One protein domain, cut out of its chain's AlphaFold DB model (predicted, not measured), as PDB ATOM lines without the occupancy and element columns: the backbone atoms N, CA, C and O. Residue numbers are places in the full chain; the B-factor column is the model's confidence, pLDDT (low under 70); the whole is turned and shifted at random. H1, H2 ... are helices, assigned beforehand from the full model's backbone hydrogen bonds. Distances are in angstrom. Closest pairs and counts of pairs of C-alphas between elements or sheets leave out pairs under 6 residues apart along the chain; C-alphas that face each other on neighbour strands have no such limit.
ATOM      1  N   GLU A 194     -42.175  16.365 -32.163       72.38
ATOM      2  CA  GLU A 194     -42.481  17.798 -32.257       72.38
ATOM      3  C   GLU A 194     -42.357  18.331 -33.683       72.38
ATOM      4  O   GLU A 194     -43.151  19.167 -34.112       72.38
ATOM      5  N   LEU A 195     -41.351  17.858 -34.417       75.38
ATOM      6  CA  LEU A 195     -41.093  18.306 -35.773       75.38
ATOM      7  C   LEU A 195     -42.151  17.737 -36.723       75.38
ATOM      8  O   LEU A 195     -42.660  18.472 -37.560       75.38
ATOM      9  N   ASP A 196     -42.567  16.484 -36.545       80.56
ATOM     10  CA  ASP A 196     -43.665  15.906 -37.327       80.56
ATOM     11  C   ASP A 196     -45.021  16.531 -37.004       80.56
ATOM     12  O   ASP A 196     -45.852  16.720 -37.895       80.56
ATOM     13  N   LYS A 197     -45.243  16.906 -35.740       84.56
ATOM     14  CA  LYS A 197     -46.410  17.702 -35.359       84.56
ATOM     15  C   LYS A 197     -46.383  19.061 -36.062       84.56
ATOM     16  O   LYS A 197     -47.364  19.421 -36.708       84.56
ATOM     17  N   LEU A 198     -45.245  19.761 -36.029       87.31
ATOM     18  CA  LEU A 198     -45.066  21.034 -36.729       87.31
ATOM     19  C   LEU A 198     -45.251  20.886 -38.244       87.31
ATOM     20  O   LEU A 198     -45.871  21.741 -38.859       87.31
ATOM     21  N   ARG A 199     -44.771  19.793 -38.843       89.50
ATOM     22  CA  ARG A 199     -44.946  19.483 -40.270       89.50
ATOM     23  C   ARG A 199     -46.419  19.430 -40.669       89.50
ATOM     24  O   ARG A 199     -46.787  19.949 -41.717       89.50
ATOM     25  N   LYS A 200     -47.257  18.826 -39.820       89.00
ATOM     26  CA  LYS A 200     -48.709  18.723 -40.026       89.00
ATOM     27  C   LYS A 200     -49.439  20.041 -39.760       89.00
ATOM     28  O   LYS A 200     -50.375  20.364 -40.484       89.00
ATOM     29  N   GLU A 201     -49.043  20.772 -38.720       92.69
ATOM     30  CA  GLU A 201     -49.724  21.997 -38.272       92.69
ATOM     31  C   GLU A 201     -49.342  23.234 -39.100       92.69
ATOM     32  O   GLU A 201     -50.207  24.033 -39.455       92.69
ATOM     33  N   ASP A 202     -48.057  23.387 -39.417       94.62
ATOM     34  CA  ASP A 202     -47.489  24.500 -40.178       94.62
ATOM     35  C   ASP A 202     -46.280  24.010 -41.009       94.62
ATOM     36  O   ASP A 202     -45.119  24.141 -40.590       94.62
ATOM     37  N   PRO A 203     -46.521  23.448 -42.211       93.25
ATOM     38  CA  PRO A 203     -45.456  22.913 -43.063       93.25
ATOM     39  C   PRO A 203     -44.452  23.986 -43.519       93.25
ATOM     40  O   PRO A 203     -43.301  23.673 -43.828       93.25
ATOM     41  N   GLU A 204     -44.840  25.266 -43.527       95.88
ATOM     42  CA  GLU A 204     -43.932  26.372 -43.844       95.88
ATOM     43  C   GLU A 204     -42.977  26.644 -42.672       95.88
ATOM     44  O   GLU A 204     -41.769  26.803 -42.877       95.88
ATOM     45  N   ALA A 205     -43.482  26.672 -41.434       93.31
ATOM     46  CA  ALA A 205     -42.639  26.777 -40.242       93.31
ATOM     47  C   ALA A 205     -41.730  25.554 -40.077       93.31
ATOM     48  O   ALA A 205     -40.550  25.716 -39.749       93.31
ATOM     49  N   TRP A 206     -42.236  24.355 -40.373       92.56
ATOM     50  CA  TRP A 206     -41.425  23.142 -40.441       92.56
ATOM     51  C   TRP A 206     -40.268  23.300 -41.428       92.56
ATOM     52  O   TRP A 206     -39.112  23.121 -41.046       92.56
ATOM     53  N   ALA A 207     -40.542  23.731 -42.663       93.12
ATOM     54  CA  ALA A 207     -39.511  23.894 -43.682       93.12
ATOM     55  C   ALA A 207     -38.470  24.964 -43.307       93.12
ATOM     56  O   ALA A 207     -37.280  24.804 -43.582       93.12
ATOM     57  N   LYS A 208     -38.885  26.046 -42.630       93.62
ATOM     58  CA  LYS A 208     -37.958  27.049 -42.075       93.62
ATOM     59  C   LYS A 208     -37.043  26.450 -41.007       93.62
ATOM     60  O   LYS A 208     -35.846  26.736 -41.014       93.62
ATOM     61  N   ARG A 209     -37.587  25.620 -40.111       89.31
ATOM     62  CA  ARG A 209     -36.813  24.931 -39.067       89.31
ATOM     63  C   ARG A 209     -35.851  23.912 -39.677       89.31
ATOM     64  O   ARG A 209     -34.671  23.926 -39.338       89.31
ATOM     65  N   TYR A 210     -36.324  23.130 -40.644       89.62
ATOM     66  CA  TYR A 210     -35.521  22.188 -41.421       89.62
ATOM     67  C   TYR A 210     -34.351  22.890 -42.142       89.62
ATOM     68  O   TYR A 210     -33.202  22.464 -42.053       89.62
ATOM     69  N   ARG A 211     -34.600  24.045 -42.774       92.44
ATOM     70  CA  ARG A 211     -33.543  24.872 -43.377       92.44
ATOM     71  C   ARG A 211     -32.510  25.351 -42.356       92.44
ATOM     72  O   ARG A 211     -31.315  25.292 -42.634       92.44
ATOM     73  N   ALA A 212     -32.956  25.872 -41.211       90.31
ATOM     74  CA  ALA A 212     -32.052  26.350 -40.164       90.31
ATOM     75  C   ALA A 212     -31.128  25.227 -39.670       90.31
ATOM     76  O   ALA A 212     -29.950  25.463 -39.412       90.31
ATOM     77  N   GLN A 213     -31.649  24.004 -39.613       84.06
ATOM     78  CA  GLN A 213     -30.882  22.820 -39.268       84.06
ATOM     79  C   GLN A 213     -29.855  22.440 -40.333       84.06
ATOM     80  O   GLN A 213     -28.688  22.275 -39.991       84.06
ATOM     81  N   LEU A 214     -30.232  22.391 -41.614       87.56
ATOM     82  CA  LEU A 214     -29.255  22.157 -42.682       87.56
ATOM     83  C   LEU A 214     -28.121  23.192 -42.656       87.56
ATOM     84  O   LEU A 214     -26.966  22.842 -42.874       87.56
ATOM     85  N   ILE A 215     -28.428  24.457 -42.350       89.81
ATOM     86  CA  ILE A 215     -27.417  25.512 -42.186       89.81
ATOM     87  C   ILE A 215     -26.511  25.240 -40.977       89.81
ATOM     88  O   ILE A 215     -25.306  25.459 -41.064       89.81
ATOM     89  N   ALA A 216     -27.065  24.775 -39.856       83.06
ATOM     90  CA  ALA A 216     -26.277  24.431 -38.676       83.06
ATOM     91  C   ALA A 216     -25.355  23.222 -38.924       83.06
ATOM     92  O   ALA A 216     -24.222  23.214 -38.450       83.06
ATOM     93  N   GLU A 217     -25.825  22.226 -39.680       82.44
ATOM     94  CA  GLU A 217     -25.084  20.995 -39.977       82.44
ATOM     95  C   GLU A 217     -24.038  21.177 -41.086       82.44
ATOM     96  O   GLU A 217     -22.933  20.647 -40.990       82.44
ATOM     97  N   LEU A 218     -24.383  21.911 -42.146       86.12
ATOM     98  CA  LEU A 218     -23.628  21.948 -43.407       86.12
ATOM     99  C   LEU A 218     -23.132  23.359 -43.782       86.12
ATOM    100  O   LEU A 218     -22.444  23.526 -44.792       86.12
ATOM    101  N   GLY A 219     -23.464  24.375 -42.983       88.88
ATOM    102  CA  GLY A 219     -23.137  25.783 -43.221       88.88
ATOM    103  C   GLY A 219     -24.129  26.518 -44.135       88.88
ATOM    104  O   GLY A 219     -24.845  25.916 -44.935       88.88
ATOM    105  N   ASP A 220     -24.159  27.857 -44.058       95.31
ATOM    106  CA  ASP A 220     -25.016  28.699 -44.918       95.31
ATOM    107  C   ASP A 220     -24.429  28.869 -46.330       95.31
ATOM    108  O   ASP A 220     -23.947  29.936 -46.718       95.31
ATOM    109  N   THR A 221     -24.447  27.795 -47.115       95.06
ATOM    110  CA  THR A 221     -23.934  27.773 -48.492       95.06
ATOM    111  C   THR A 221     -25.067  27.901 -49.521       95.06
ATOM    112  O   THR A 221     -26.223  27.582 -49.223       95.06
ATOM    113  N   PRO A 222     -24.786  28.346 -50.764       97.44
ATOM    114  CA  PRO A 222     -25.782  28.336 -51.838       97.44
ATOM    115  C   PRO A 222     -26.400  26.951 -52.078       97.44
ATOM    116  O   PRO A 222     -27.598  26.849 -52.325       97.44
ATOM    117  N   GLN A 223     -25.610  25.884 -51.955       96.12
ATOM    118  CA  GLN A 223     -26.066  24.509 -52.144       96.12
ATOM    119  C   GLN A 223     -27.073  24.091 -51.068       96.12
ATOM    120  O   GLN A 223     -28.115  23.529 -51.391       96.12
ATOM    121  N   VAL A 224     -26.811  24.430 -49.801       94.50
ATOM    122  CA  VAL A 224     -27.748  24.175 -48.696       94.50
ATOM    123  C   VAL A 224     -29.077  24.899 -48.915       94.50
ATOM    124  O   VAL A 224     -30.136  24.323 -48.672       94.50
ATOM    125  N   LYS A 225     -29.053  26.128 -49.451       97.31
ATOM    126  CA  LYS A 225     -30.275  26.874 -49.805       97.31
ATOM    127  C   LYS A 225     -31.082  26.152 -50.884       97.31
ATOM    128  O   LYS A 225     -32.285  25.997 -50.721       97.31
ATOM    129  N   VAL A 226     -30.418  25.649 -51.929       97.81
ATOM    130  CA  VAL A 226     -31.066  24.864 -52.995       97.81
ATOM    131  C   VAL A 226     -31.720  23.596 -52.441       97.81
ATOM    132  O   VAL A 226     -32.874  23.320 -52.765       97.81
ATOM    133  N   VAL A 227     -31.010  22.838 -51.597       96.00
ATOM    134  CA  VAL A 227     -31.543  21.614 -50.972       96.00
ATOM    135  C   VAL A 227     -32.764  21.938 -50.109       96.00
ATOM    136  O   VAL A 227     -33.823  21.334 -50.290       96.00
ATOM    137  N   ALA A 228     -32.652  22.937 -49.231       95.75
ATOM    138  CA  ALA A 228     -33.737  23.353 -48.350       95.75
ATOM    139  C   ALA A 228     -34.972  23.847 -49.124       95.75
ATOM    140  O   ALA A 228     -36.099  23.474 -48.794       95.75
ATOM    141  N   ASP A 229     -34.780  24.656 -50.169       97.81
ATOM    142  CA  ASP A 229     -35.880  25.190 -50.975       97.81
ATOM    143  C   ASP A 229     -36.588  24.089 -51.779       97.81
ATOM    144  O   ASP A 229     -37.816  24.117 -51.913       97.81
ATOM    145  N   PHE A 230     -35.850  23.093 -52.279       97.75
ATOM    146  CA  PHE A 230     -36.439  21.951 -52.980       97.75
ATOM    147  C   PHE A 230     -37.295  21.089 -52.042       97.75
ATOM    148  O   PHE A 230     -38.433  20.753 -52.380       97.75
ATOM    149  N   ILE A 231     -36.792  20.796 -50.838       95.50
ATOM    150  CA  ILE A 231     -37.530  20.046 -49.811       95.50
ATOM    151  C   ILE A 231     -38.763  20.825 -49.348       95.50
ATOM    152  O   ILE A 231     -39.850  20.255 -49.265       95.50
ATOM    153  N   ARG A 232     -38.653  22.148 -49.159       96.50
ATOM    154  CA  ARG A 232     -39.808  23.015 -48.875       96.50
ATOM    155  C   ARG A 232     -40.884  22.893 -49.953       96.50
ATOM    156  O   ARG A 232     -42.059  22.743 -49.634       96.50
ATOM    157  N   LYS A 233     -40.507  22.949 -51.235       97.62
ATOM    158  CA  LYS A 233     -41.466  22.800 -52.343       97.62
ATOM    159  C   LYS A 233     -42.148  21.440 -52.333       97.62
ATOM    160  O   LYS A 233     -43.356  21.373 -52.532       97.62
ATOM    161  N   LEU A 234     -41.381  20.379 -52.101       94.88
ATOM    162  CA  LEU A 234     -41.910  19.030 -51.946       94.88
ATOM    163  C   LEU A 234     -42.922  18.949 -50.812       94.88
ATOM    164  O   LEU A 234     -43.985  18.351 -50.981       94.88
ATOM    165  N   GLU A 235     -42.604  19.548 -49.670       93.25
ATOM    166  CA  GLU A 235     -43.473  19.523 -48.504       93.25
ATOM    167  C   GLU A 235     -44.793  20.244 -48.753       93.25
ATOM    168  O   GLU A 235     -45.859  19.688 -48.512       93.25
ATOM    169  N   LEU A 236     -44.722  21.427 -49.353       94.75
ATOM    170  CA  LEU A 236     -45.879  22.269 -49.648       94.75
ATOM    171  C   LEU A 236     -46.653  21.847 -50.909       94.75
ATOM    172  O   LEU A 236     -47.585  22.541 -51.312       94.75
ATOM    173  N   GLY A 237     -46.248  20.766 -51.583       94.94
ATOM    174  CA  GLY A 237     -46.865  20.327 -52.840       94.94
ATOM    175  C   GLY A 237     -46.718  21.338 -53.985       94.94
ATOM    176  O   GLY A 237     -47.539  21.368 -54.901       94.94
ATOM    177  N   LEU A 238     -45.690  22.188 -53.942       96.25
ATOM    178  CA  LEU A 238     -45.443  23.202 -54.960       96.25
ATOM    179  C   LEU A 238     -44.848  22.577 -56.233       96.25
ATOM    180  O   LEU A 238     -44.071  21.613 -56.160       96.25
ATOM    181  N   PRO A 239     -45.159  23.141 -57.416       96.31
ATOM    182  CA  PRO A 239     -44.584  22.673 -58.665       96.31
ATOM    183  C   PRO A 239     -43.063  22.870 -58.680       96.31
ATOM    184  O   PRO A 239     -42.522  23.868 -58.187       96.31
ATOM    185  N   ARG A 240     -42.387  21.890 -59.278       97.00
ATOM    186  CA  ARG A 240     -40.936  21.833 -59.467       97.00
ATOM    187  C   ARG A 240     -40.661  21.643 -60.949       97.00
ATOM    188  O   ARG A 240     -41.353  20.870 -61.608       97.00
ATOM    189  N   THR A 241     -39.682  22.356 -61.479       97.88
ATOM    190  CA  THR A 241     -39.260  22.231 -62.879       97.88
ATOM    191  C   THR A 241     -38.097  21.253 -63.012       97.88
ATOM    192  O   THR A 241     -37.348  21.036 -62.062       97.88
ATOM    193  N   ASP A 242     -37.879  20.724 -64.213       97.62
ATOM    194  CA  ASP A 242     -36.745  19.831 -64.486       97.62
ATOM    195  C   ASP A 242     -35.395  20.519 -64.208       97.62
ATOM    196  O   ASP A 242     -34.469  19.908 -63.675       97.62
ATOM    197  N   ALA A 243     -35.293  21.826 -64.483       97.50
ATOM    198  CA  ALA A 243     -34.112  22.623 -64.155       97.50
ATOM    199  C   ALA A 243     -33.857  22.690 -62.638       97.50
ATOM    200  O   ALA A 243     -32.710  22.604 -62.193       97.50
ATOM    201  N   GLU A 244     -34.916  22.799 -61.833       97.31
ATOM    202  CA  GLU A 244     -34.815  22.762 -60.372       97.31
ATOM    203  C   GLU A 244     -34.429  21.371 -59.871       97.31
ATOM    204  O   GLU A 244     -33.576  21.280 -58.994       97.31
ATOM    205  N   CYS A 245     -34.972  20.296 -60.453       97.25
ATOM    206  CA  CYS A 245     -34.567  18.925 -60.131       97.25
ATOM    207  C   CYS A 245     -33.077  18.693 -60.421       97.25
ATOM    208  O   CYS A 245     -32.364  18.164 -59.570       97.25
ATOM    209  N   HIS A 246     -32.574  19.138 -61.577       97.31
ATOM    210  CA  HIS A 246     -31.144  19.059 -61.897       97.31
ATOM    211  C   HIS A 246     -30.285  19.861 -60.914       97.31
ATOM    212  O   HIS A 246     -29.289  19.347 -60.403       97.31
ATOM    213  N   THR A 247     -30.691  21.099 -60.621       97.62
ATOM    214  CA  THR A 247     -29.984  21.988 -59.686       97.62
ATOM    215  C   THR A 247     -29.948  21.390 -58.280       97.62
ATOM    216  O   THR A 247     -28.906  21.411 -57.626       97.62
ATOM    217  N   PHE A 248     -31.055  20.793 -57.839       97.12
ATOM    218  CA  PHE A 248     -31.148  20.083 -56.572       97.12
ATOM    219  C   PHE A 248     -30.226  18.865 -56.520       97.12
ATOM    220  O   PHE A 248     -29.426  18.778 -55.598       97.12
ATOM    221  N   LEU A 249     -30.268  17.959 -57.505       94.81
ATOM    222  CA  LEU A 249     -29.404  16.770 -57.515       94.81
ATOM    223  C   LEU A 249     -27.911  17.149 -57.504       94.81
ATOM    224  O   LEU A 249     -27.108  16.530 -56.800       94.81
ATOM    225  N   GLN A 250     -27.539  18.202 -58.235       95.12
ATOM    226  CA  GLN A 250     -26.183  18.747 -58.211       95.12
ATOM    227  C   GLN A 250     -25.823  19.321 -56.834       95.12
ATOM    228  O   GLN A 250     -24.784  18.960 -56.287       95.12
ATOM    229  N   ALA A 251     -26.666  20.177 -56.251       95.19
ATOM    230  CA  ALA A 251     -26.423  20.747 -54.927       95.19
ATOM    231  C   ALA A 251     -26.335  19.656 -53.848       95.19
ATOM    232  O   ALA A 251     -25.404  19.667 -53.049       95.19
ATOM    233  N   TYR A 252     -27.242  18.680 -53.890       92.75
ATOM    234  CA  TYR A 252     -27.306  17.549 -52.971       92.75
ATOM    235  C   TYR A 252     -26.036  16.693 -53.017       92.75
ATOM    236  O   TYR A 252     -25.436  16.387 -51.987       92.75
ATOM    237  N   SER A 253     -25.570  16.348 -54.222       90.31
ATOM    238  CA  SER A 253     -24.302  15.624 -54.378       90.31
ATOM    239  C   SER A 253     -23.095  16.428 -53.886       90.31
ATOM    240  O   SER A 253     -22.162  15.840 -53.353       90.31
ATOM    241  N   GLN A 254     -23.103  17.760 -53.994       90.44
ATOM    242  CA  GLN A 254     -22.024  18.605 -53.473       90.44
ATOM    243  C   GLN A 254     -22.045  18.704 -51.943       90.44
ATOM    244  O   GLN A 254     -20.984  18.679 -51.321       90.44
ATOM    245  N   THR A 255     -23.227  18.787 -51.327       87.38
ATOM    246  CA  THR A 255     -23.368  18.879 -49.865       87.38
ATOM    247  C   THR A 255     -23.094  17.549 -49.172       87.38
ATOM    248  O   THR A 255     -22.410  17.523 -48.153       87.38
ATOM    249  N   ARG A 256     -23.596  16.433 -49.719       79.38
ATOM    250  CA  ARG A 256     -23.471  15.093 -49.111       79.38
ATOM    251  C   ARG A 256     -22.313  14.265 -49.677       79.38
ATOM    252  O   ARG A 256     -21.806  13.386 -48.987       79.38
ATOM    253  N   GLY A 257     -21.817  14.568 -50.879       66.44
ATOM    254  CA  GLY A 257     -20.666  13.883 -51.490       66.44
ATOM    255  C   GLY A 257     -19.336  14.122 -50.769       66.44
ATOM    256  O   GLY A 257     -18.423  13.311 -50.891       66.44
ATOM    257  N   LEU A 258     -19.239  15.171 -49.945       50.16
ATOM    258  CA  LEU A 258     -18.123  15.369 -49.011       50.16
ATOM    259  C   LEU A 258     -18.176  14.416 -47.797       50.16
ATOM    260  O   LEU A 258     -17.151  14.207 -47.154       50.16
ATOM    261  N   ALA A 259     -19.333  13.805 -47.508       48.72
ATOM    262  CA  ALA A 259     -19.566  12.928 -46.355       48.72
ATOM    263  C   ALA A 259     -19.549  11.419 -46.693       48.72
ATOM    264  O   ALA A 259     -19.624  10.590 -45.789       48.72
ATOM    265  N   ALA A 260     -19.382  11.041 -47.968       42.88
ATOM    266  CA  ALA A 260     -19.479   9.662 -48.479       42.88
ATOM    267  C   ALA A 260     -18.390   8.673 -47.990       42.88
ATOM    268  O   ALA A 260     -18.284   7.564 -48.507       42.88
ATOM    269  N   LYS A 261     -17.562   9.059 -47.010       46.97
ATOM    270  CA  LYS A 261     -16.607   8.161 -46.333       46.97
ATOM    271  C   LYS A 261     -17.148   7.552 -45.039       46.97
ATOM    272  O   LYS A 261     -16.486   6.692 -44.470       46.97
ATOM    273  N   GLN A 262     -18.310   7.986 -44.568       44.22
ATOM    274  CA  GLN A 262     -18.993   7.390 -43.425       44.22
ATOM    275  C   GLN A 262     -20.322   6.821 -43.917       44.22
ATOM    276  O   GLN A 262     -20.968   7.436 -44.764       44.22
ATOM    277  N   GLU A 263     -20.692   5.638 -43.421       43.31
ATOM    278  CA  GLU A 263     -21.972   4.949 -43.645       43.31
ATOM    279  C   GLU A 263     -23.141   5.774 -43.071       43.31
ATOM    280  O   GLU A 263     -23.837   5.374 -42.140       43.31
ATOM    281  N   PHE A 264     -23.331   6.992 -43.577       43.47
ATOM    282  CA  PHE A 264     -24.402   7.859 -43.138       43.47
ATOM    283  C   PHE A 264     -25.703   7.388 -43.761       43.47
ATOM    284  O   PHE A 264     -25.950   7.519 -44.958       43.47
ATOM    285  N   ILE A 265     -26.551   6.882 -42.879       57.00
ATOM    286  CA  ILE A 265     -27.998   6.851 -43.026       57.00
ATOM    287  C   ILE A 265     -28.437   8.256 -43.465       57.00
ATOM    288  O   ILE A 265     -28.322   9.213 -42.697       57.00
ATOM    289  N   PHE A 266     -28.899   8.393 -44.708       60.91
ATOM    290  CA  PHE A 266     -29.460   9.649 -45.195       60.91
ATOM    291  C   PHE A 266     -30.690  10.021 -44.357       60.91
ATOM    292  O   PHE A 266     -31.493   9.134 -44.045       60.91
ATOM    293  N   PRO A 267     -30.891  11.307 -44.012       80.88
ATOM    294  CA  PRO A 267     -32.181  11.747 -43.503       80.88
ATOM    295  C   PRO A 267     -33.266  11.345 -44.506       80.88
ATOM    296  O   PRO A 267     -33.155  11.631 -45.698       80.88
ATOM    297  N   LEU A 268     -34.308  10.657 -44.043       85.75
ATOM    298  CA  LEU A 268     -35.296  10.042 -44.936       85.75
ATOM    299  C   LEU A 268     -36.064  11.075 -45.781       85.75
ATOM    300  O   LEU A 268     -36.488  10.771 -46.893       85.75
ATOM    301  N   ASP A 269     -36.190  12.317 -45.300       87.75
ATOM    302  CA  ASP A 269     -36.736  13.438 -46.078       87.75
ATOM    303  C   ASP A 269     -35.860  13.815 -47.281       87.75
ATOM    304  O   ASP A 269     -36.371  14.131 -48.357       87.75
ATOM    305  N   GLU A 270     -34.538  13.754 -47.114       90.31
ATOM    306  CA  GLU A 270     -33.575  13.994 -48.188       90.31
ATOM    307  C   GLU A 270     -33.563  12.844 -49.188       90.31
ATOM    308  O   GLU A 270     -33.540  13.091 -50.394       90.31
ATOM    309  N   GLU A 271     -33.639  11.601 -48.702       90.69
ATOM    310  CA  GLU A 271     -33.785  10.414 -49.548       90.69
ATOM    311  C   GLU A 271     -35.054  10.523 -50.401       90.69
ATOM    312  O   GLU A 271     -34.988  10.422 -51.627       90.69
ATOM    313  N   TYR A 272     -36.201  10.826 -49.787       93.56
ATOM    314  CA  TYR A 272     -37.450  11.035 -50.514       93.56
ATOM    315  C   TYR A 272     -37.319  12.140 -51.573       93.56
ATOM    316  O   TYR A 272     -37.720  11.948 -52.723       93.56
ATOM    317  N   ALA A 273     -36.709  13.276 -51.221       94.88
ATOM    318  CA  ALA A 273     -36.506  14.377 -52.154       94.88
ATOM    319  C   ALA A 273     -35.590  14.014 -53.329       94.88
ATOM    320  O   ALA A 273     -35.876  14.373 -54.476       94.88
ATOM    321  N   PHE A 274     -34.524  13.261 -53.054       94.50
ATOM    322  CA  PHE A 274     -33.624  12.701 -54.054       94.50
ATOM    323  C   PHE A 274     -34.367  11.815 -55.052       94.50
ATOM    324  O   PHE A 274     -34.267  12.028 -56.264       94.50
ATOM    325  N   LEU A 275     -35.175  10.881 -54.553       94.31
ATOM    326  CA  LEU A 275     -35.940   9.958 -55.387       94.31
ATOM    327  C   LEU A 275     -37.024  10.664 -56.211       94.31
ATOM    328  O   LEU A 275     -37.173  10.369 -57.395       94.31
ATOM    329  N   GLU A 276     -37.736  11.632 -55.632       96.81
ATOM    330  CA  GLU A 276     -38.720  12.447 -56.358       96.81
ATOM    331  C   GLU A 276     -38.079  13.246 -57.503       96.81
ATOM    332  O   GLU A 276     -38.644  13.328 -58.595       96.81
ATOM    333  N   ALA A 277     -36.891  13.817 -57.287       95.88
ATOM    334  CA  ALA A 277     -36.169  14.536 -58.335       95.88
ATOM    335  C   ALA A 277     -35.715  13.606 -59.473       95.88
ATOM    336  O   ALA A 277     -35.819  13.970 -60.645       95.88
ATOM    337  N   GLN A 278     -35.233  12.402 -59.144       95.12
ATOM    338  CA  GLN A 278     -34.837  11.407 -60.145       95.12
ATOM    339  C   GLN A 278     -36.023  10.902 -60.974       95.12
ATOM    340  O   GLN A 278     -35.902  10.791 -62.197       95.12
ATOM    341  N   ASP A 279     -37.155  10.620 -60.324       95.94
ATOM    342  CA  ASP A 279     -38.382  10.152 -60.976       95.94
ATOM    343  C   ASP A 279     -38.927  11.199 -61.952       95.94
ATOM    344  O   ASP A 279     -39.202  10.883 -63.111       95.94
ATOM    345  N   GLN A 280     -38.978  12.471 -61.535       95.75
ATOM    346  CA  GLN A 280     -39.416  13.569 -62.399       95.75
ATOM    347  C   GLN A 280     -38.548  13.698 -63.661       95.75
ATOM    348  O   GLN A 280     -39.072  13.843 -64.767       95.75
ATOM    349  N   LEU A 281     -37.226  13.575 -63.516       95.19
ATOM    350  CA  LEU A 281     -36.274  13.607 -64.629       95.19
ATOM    351  C   LEU A 281     -36.232  12.306 -65.447       95.19
ATOM    352  O   LEU A 281     -35.460  12.209 -66.403       95.19
ATOM    353  N   LYS A 282     -37.035  11.295 -65.086       94.88
ATOM    354  CA  LYS A 282     -37.051   9.962 -65.711       94.88
ATOM    355  C   LYS A 282     -35.665   9.314 -65.744       94.88
ATOM    356  O   LYS A 282     -35.327   8.585 -66.681       94.88
ATOM    357  N   ILE A 283     -34.850   9.575 -64.721       91.25
ATOM    358  CA  ILE A 283     -33.548   8.928 -64.564       91.25
ATOM    359  C   ILE A 283     -33.797   7.437 -64.334       91.25
ATOM    360  O   ILE A 283     -34.632   7.040 -63.520       91.25
ATOM    361  N   LYS A 284     -33.086   6.583 -65.075       89.00
ATOM    362  CA  LYS A 284     -33.244   5.131 -64.959       89.00
ATOM    363  C   LYS A 284     -32.765   4.664 -63.581       89.00
ATOM    364  O   LYS A 284     -31.567   4.532 -63.356       89.00
ATOM    365  N   VAL A 285     -33.711   4.364 -62.697       88.50
ATOM    366  CA  VAL A 285     -33.473   3.755 -61.379       88.50
ATOM    367  C   VAL A 285     -33.826   2.263 -61.378       88.50
ATOM    368  O   VAL A 285     -34.602   1.807 -62.233       88.50
ATOM    369  N   ASN A 286     -33.239   1.504 -60.447       89.44
ATOM    370  CA  ASN A 286     -33.529   0.079 -60.262       89.44
ATOM    371  C   ASN A 286     -34.922  -0.130 -59.621       89.44
ATOM    372  O   ASN A 286     -35.590   0.826 -59.222       89.44
ATOM    373  N   GLU A 287     -35.390  -1.378 -59.573       90.00
ATOM    374  CA  GLU A 287     -36.726  -1.712 -59.060       90.00
ATOM    375  C   GLU A 287     -36.883  -1.406 -57.564       90.00
ATOM    376  O   GLU A 287     -37.884  -0.808 -57.170       90.00
ATOM    377  N   LEU A 288     -35.858  -1.705 -56.762       86.12
ATOM    378  CA  LEU A 288     -35.820  -1.423 -55.326       86.12
ATOM    379  C   LEU A 288     -36.005   0.075 -55.037       86.12
ATOM    380  O   LEU A 288     -36.822   0.462 -54.206       86.12
ATOM    381  N   THR A 289     -35.325   0.937 -55.791       87.31
ATOM    382  CA  THR A 289     -35.446   2.393 -55.690       87.31
ATOM    383  C   THR A 289     -36.863   2.880 -56.018       87.31
ATOM    384  O   THR A 289     -37.383   3.773 -55.347       87.31
ATOM    385  N   ARG A 290     -37.533   2.286 -57.017       90.75
ATOM    386  CA  ARG A 290     -38.934   2.628 -57.339       90.75
ATOM    387  C   ARG A 290     -39.895   2.176 -56.249       90.75
ATOM    388  O   ARG A 290     -40.826   2.911 -55.912       90.75
ATOM    389  N   LEU A 291     -39.674   0.982 -55.700       92.00
ATOM    390  CA  LEU A 291     -40.451   0.467 -54.579       92.00
ATOM    391  C   LEU A 291     -40.312   1.397 -53.370       92.00
ATOM    392  O   LEU A 291     -41.318   1.806 -52.792       92.00
ATOM    393  N   ARG A 292     -39.083   1.817 -53.057       91.06
ATOM    394  CA  ARG A 292     -38.787   2.749 -51.969       91.06
ATOM    395  C   ARG A 292     -39.488   4.098 -52.145       91.06
ATOM    396  O   ARG A 292     -40.170   4.554 -51.231       91.06
ATOM    397  N   LEU A 293     -39.426   4.698 -53.337       94.31
ATOM    398  CA  LEU A 293     -40.174   5.926 -53.645       94.31
ATOM    399  C   LEU A 293     -41.692   5.743 -53.472       94.31
ATOM    400  O   LEU A 293     -42.376   6.621 -52.946       94.31
ATOM    401  N   THR A 294     -42.226   4.593 -53.885       95.38
ATOM    402  CA  THR A 294     -43.653   4.272 -53.729       95.38
ATOM    403  C   THR A 294     -44.048   4.192 -52.254       95.38
ATOM    404  O   THR A 294     -45.092   4.722 -51.872       95.38
ATOM    405  N   GLN A 295     -43.203   3.597 -51.408       93.81
ATOM    406  CA  GLN A 295     -43.414   3.565 -49.961       93.81
ATOM    407  C   GLN A 295     -43.399   4.970 -49.352       93.81
ATOM    408  O   GLN A 295     -44.289   5.282 -48.565       93.81
ATOM    409  N   PHE A 296     -42.461   5.837 -49.749       94.19
ATOM    410  CA  PHE A 296     -42.438   7.223 -49.269       94.19
ATOM    411  C   PHE A 296     -43.704   7.989 -49.654       94.19
ATOM    412  O   PHE A 296     -44.312   8.653 -48.816       94.19
ATOM    413  N   ARG A 297     -44.147   7.866 -50.912       95.38
ATOM    414  CA  ARG A 297     -45.395   8.487 -51.386       95.38
ATOM    415  C   ARG A 297     -46.604   7.989 -50.596       95.38
ATOM    416  O   ARG A 297     -47.451   8.797 -50.218       95.38
ATOM    417  N   LYS A 298     -46.665   6.683 -50.312       94.69
ATOM    418  CA  LYS A 298     -47.715   6.080 -49.482       94.69
ATOM    419  C   LYS A 298     -47.683   6.629 -48.053       94.69
ATOM    420  O   LYS A 298     -48.700   7.131 -47.590       94.69
ATOM    421  N   ALA A 299     -46.520   6.613 -47.400       91.00
ATOM    422  CA  ALA A 299     -46.353   7.141 -46.048       91.00
ATOM    423  C   ALA A 299     -46.769   8.616 -45.964       91.00
ATOM    424  O   ALA A 299     -47.535   8.996 -45.081       91.00
ATOM    425  N   LYS A 300     -46.363   9.435 -46.944       90.81
ATOM    426  CA  LYS A 300     -46.762  10.843 -47.030       90.81
ATOM    427  C   LYS A 300     -48.275  11.013 -47.194       90.81
ATOM    428  O   LYS A 300     -48.860  11.851 -46.515       90.81
ATOM    429  N   ALA A 301     -48.913  10.220 -48.056       90.81
ATOM    430  CA  ALA A 301     -50.365  10.253 -48.247       90.81
ATOM    431  C   ALA A 301     -51.139   9.831 -46.984       90.81
ATOM    432  O   ALA A 301     -52.211  10.363 -46.711       90.81
ATOM    433  N   GLU A 302     -50.580   8.907 -46.202       91.00
ATOM    434  CA  GLU A 302     -51.145   8.420 -44.937       91.00
ATOM    435  C   GLU A 302     -50.767   9.309 -43.733       91.00
ATOM    436  O   GLU A 302     -51.229   9.076 -42.616       91.00
ATOM    437  N   GLY A 303     -49.941  10.344 -43.935       86.62
ATOM    438  CA  GLY A 303     -49.450  11.211 -42.863       86.62
ATOM    439  C   GLY A 303     -48.545  10.490 -41.857       86.62
ATOM    440  O   GLY A 303     -48.469  10.909 -40.694       86.62
ATOM    441  N   ILE A 304     -47.898   9.406 -42.289       85.56
ATOM    442  CA  ILE A 304     -46.937   8.616 -41.522       85.56
ATOM    443  C   ILE A 304     -45.566   9.301 -41.623       85.56
ATOM    444  O   ILE A 304     -45.048   9.460 -42.733       85.56
ATOM    445  N   PRO A 305     -44.961   9.707 -40.493       83.06
ATOM    446  CA  PRO A 305     -43.589  10.194 -40.470       83.06
ATOM    447  C   PRO A 305     -42.611   9.197 -41.085       83.06
ATOM    448  O   PRO A 305     -42.667   8.003 -40.795       83.06
ATOM    449  N   PHE A 306     -41.666   9.680 -41.891       85.50
ATOM    450  CA  PHE A 306     -40.720   8.788 -42.561       85.50
ATOM    451  C   PHE A 306     -39.846   8.003 -41.586       85.50
ATOM    452  O   PHE A 306     -39.524   6.854 -41.865       85.50
ATOM    453  N   HIS A 307     -39.526   8.561 -40.416       78.62
ATOM    454  CA  HIS A 307     -38.755   7.863 -39.384       78.62
ATOM    455  C   HIS A 307     -39.473   6.624 -38.805       78.62
ATOM    456  O   HIS A 307     -38.827   5.806 -38.157       78.62
ATOM    457  N   LEU A 308     -40.782   6.474 -39.051       78.88
ATOM    458  CA  LEU A 308     -41.580   5.295 -38.695       78.88
ATOM    459  C   LEU A 308     -41.711   4.284 -39.842       78.88
ATOM    460  O   LEU A 308     -42.363   3.257 -39.679       78.88
ATOM    461  N   MET A 309     -41.149   4.571 -41.018       82.81
ATOM    462  CA  MET A 309     -41.150   3.617 -42.120       82.81
ATOM    463  C   MET A 309     -40.144   2.505 -41.845       82.81
ATOM    464  O   MET A 309     -38.962   2.774 -41.616       82.81
TER     465      MET A 309
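AT A GLANCE: This is residues 194 to 309 of the 316 residues of an uncharacterized protein of Candidatus Poribacteria bacterium (UniProt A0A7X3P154). Three helices, H3, H4 and H5, make a triangular core; H2 packs along H3 on the side away from H4, and H6 crosses over H5 on the side away from H3. The short H1 folds back beside the first part of H2, and residues 257 to 263 of the link between H4 and H5 stick out as a free loop. The printed part has 116 residues, with six named helices in the order H1 to H6 and no named strand; its class is all helix. It is compact and rounded, with a radius of gyration of the C-alphas of 13.8 A and spans of 36 by 33 by 31 A.

HOW THE PARTS SIT: Start at H1, residues 194 to 201, which forms a helical hairpin with H2, residues 203 to 218. They touch at Arg 199 and Trp 206, the closest C-alphas at 5.1 A, H2 with residues 205 to 207 alone; the tilt of 36 degrees is only just steep. Next comes H3, residues 222 to 235, in a second hairpin with H2, at a shallow tilt of 28 degrees, opposite ways; the closest C-alphas, those of Arg 211 and Ala 228, are 5.2 A apart. H4, residues 242 to 256, touches H3 at a steep tilt of 58 degrees, opposite ways, with the C-alphas of Gln 223 and Ala 251 closest at 4.7 A. H5, residues 268 to 280, forms a hairpin with H4, only just at a steep tilt, 37 degrees; the closest C-alphas are those of Cys 245 and Ala 277, at 5.0 A. Look at Ile 231 and Ala 273, the closest C-alphas of H3 and H5 at 6.2 A: residues 230 to 234 touch residues 269 to 273, and the lines are about perpendicular at 83 degrees. H6, residues 287 to 301, touches H5 at residues 272 to 276 alone, at a steep tilt of 67 degrees, opposite ways; the C-alphas of Leu 275 and Leu 293 are closest at 6.1 A. H6 is apart from H1, H2, H3 and H4. In all six helices every O i to N i+4 pair is within hydrogen-bond range.

IN THESE COORDINATES: Find C-alpha 194 at (-42.481, 17.798, -32.257), where H1 begins its 10.3 A. H2 measures 21.9 A, H3 20.0 A, H4 20.9 A and H5 18.3 A. H6 runs 21.1 A from C-alpha 287 to C-alpha 301 at (-50.365, 10.253, -48.247).

THE WHOLE: The farthest C-alphas, Glu 201 and Lys 261, are 36.8 A apart. The printed part has no cut, and its long link is H4 to H5. Residues 257 to 266 have pLDDT under 70; the mean of the printed part is 88.0.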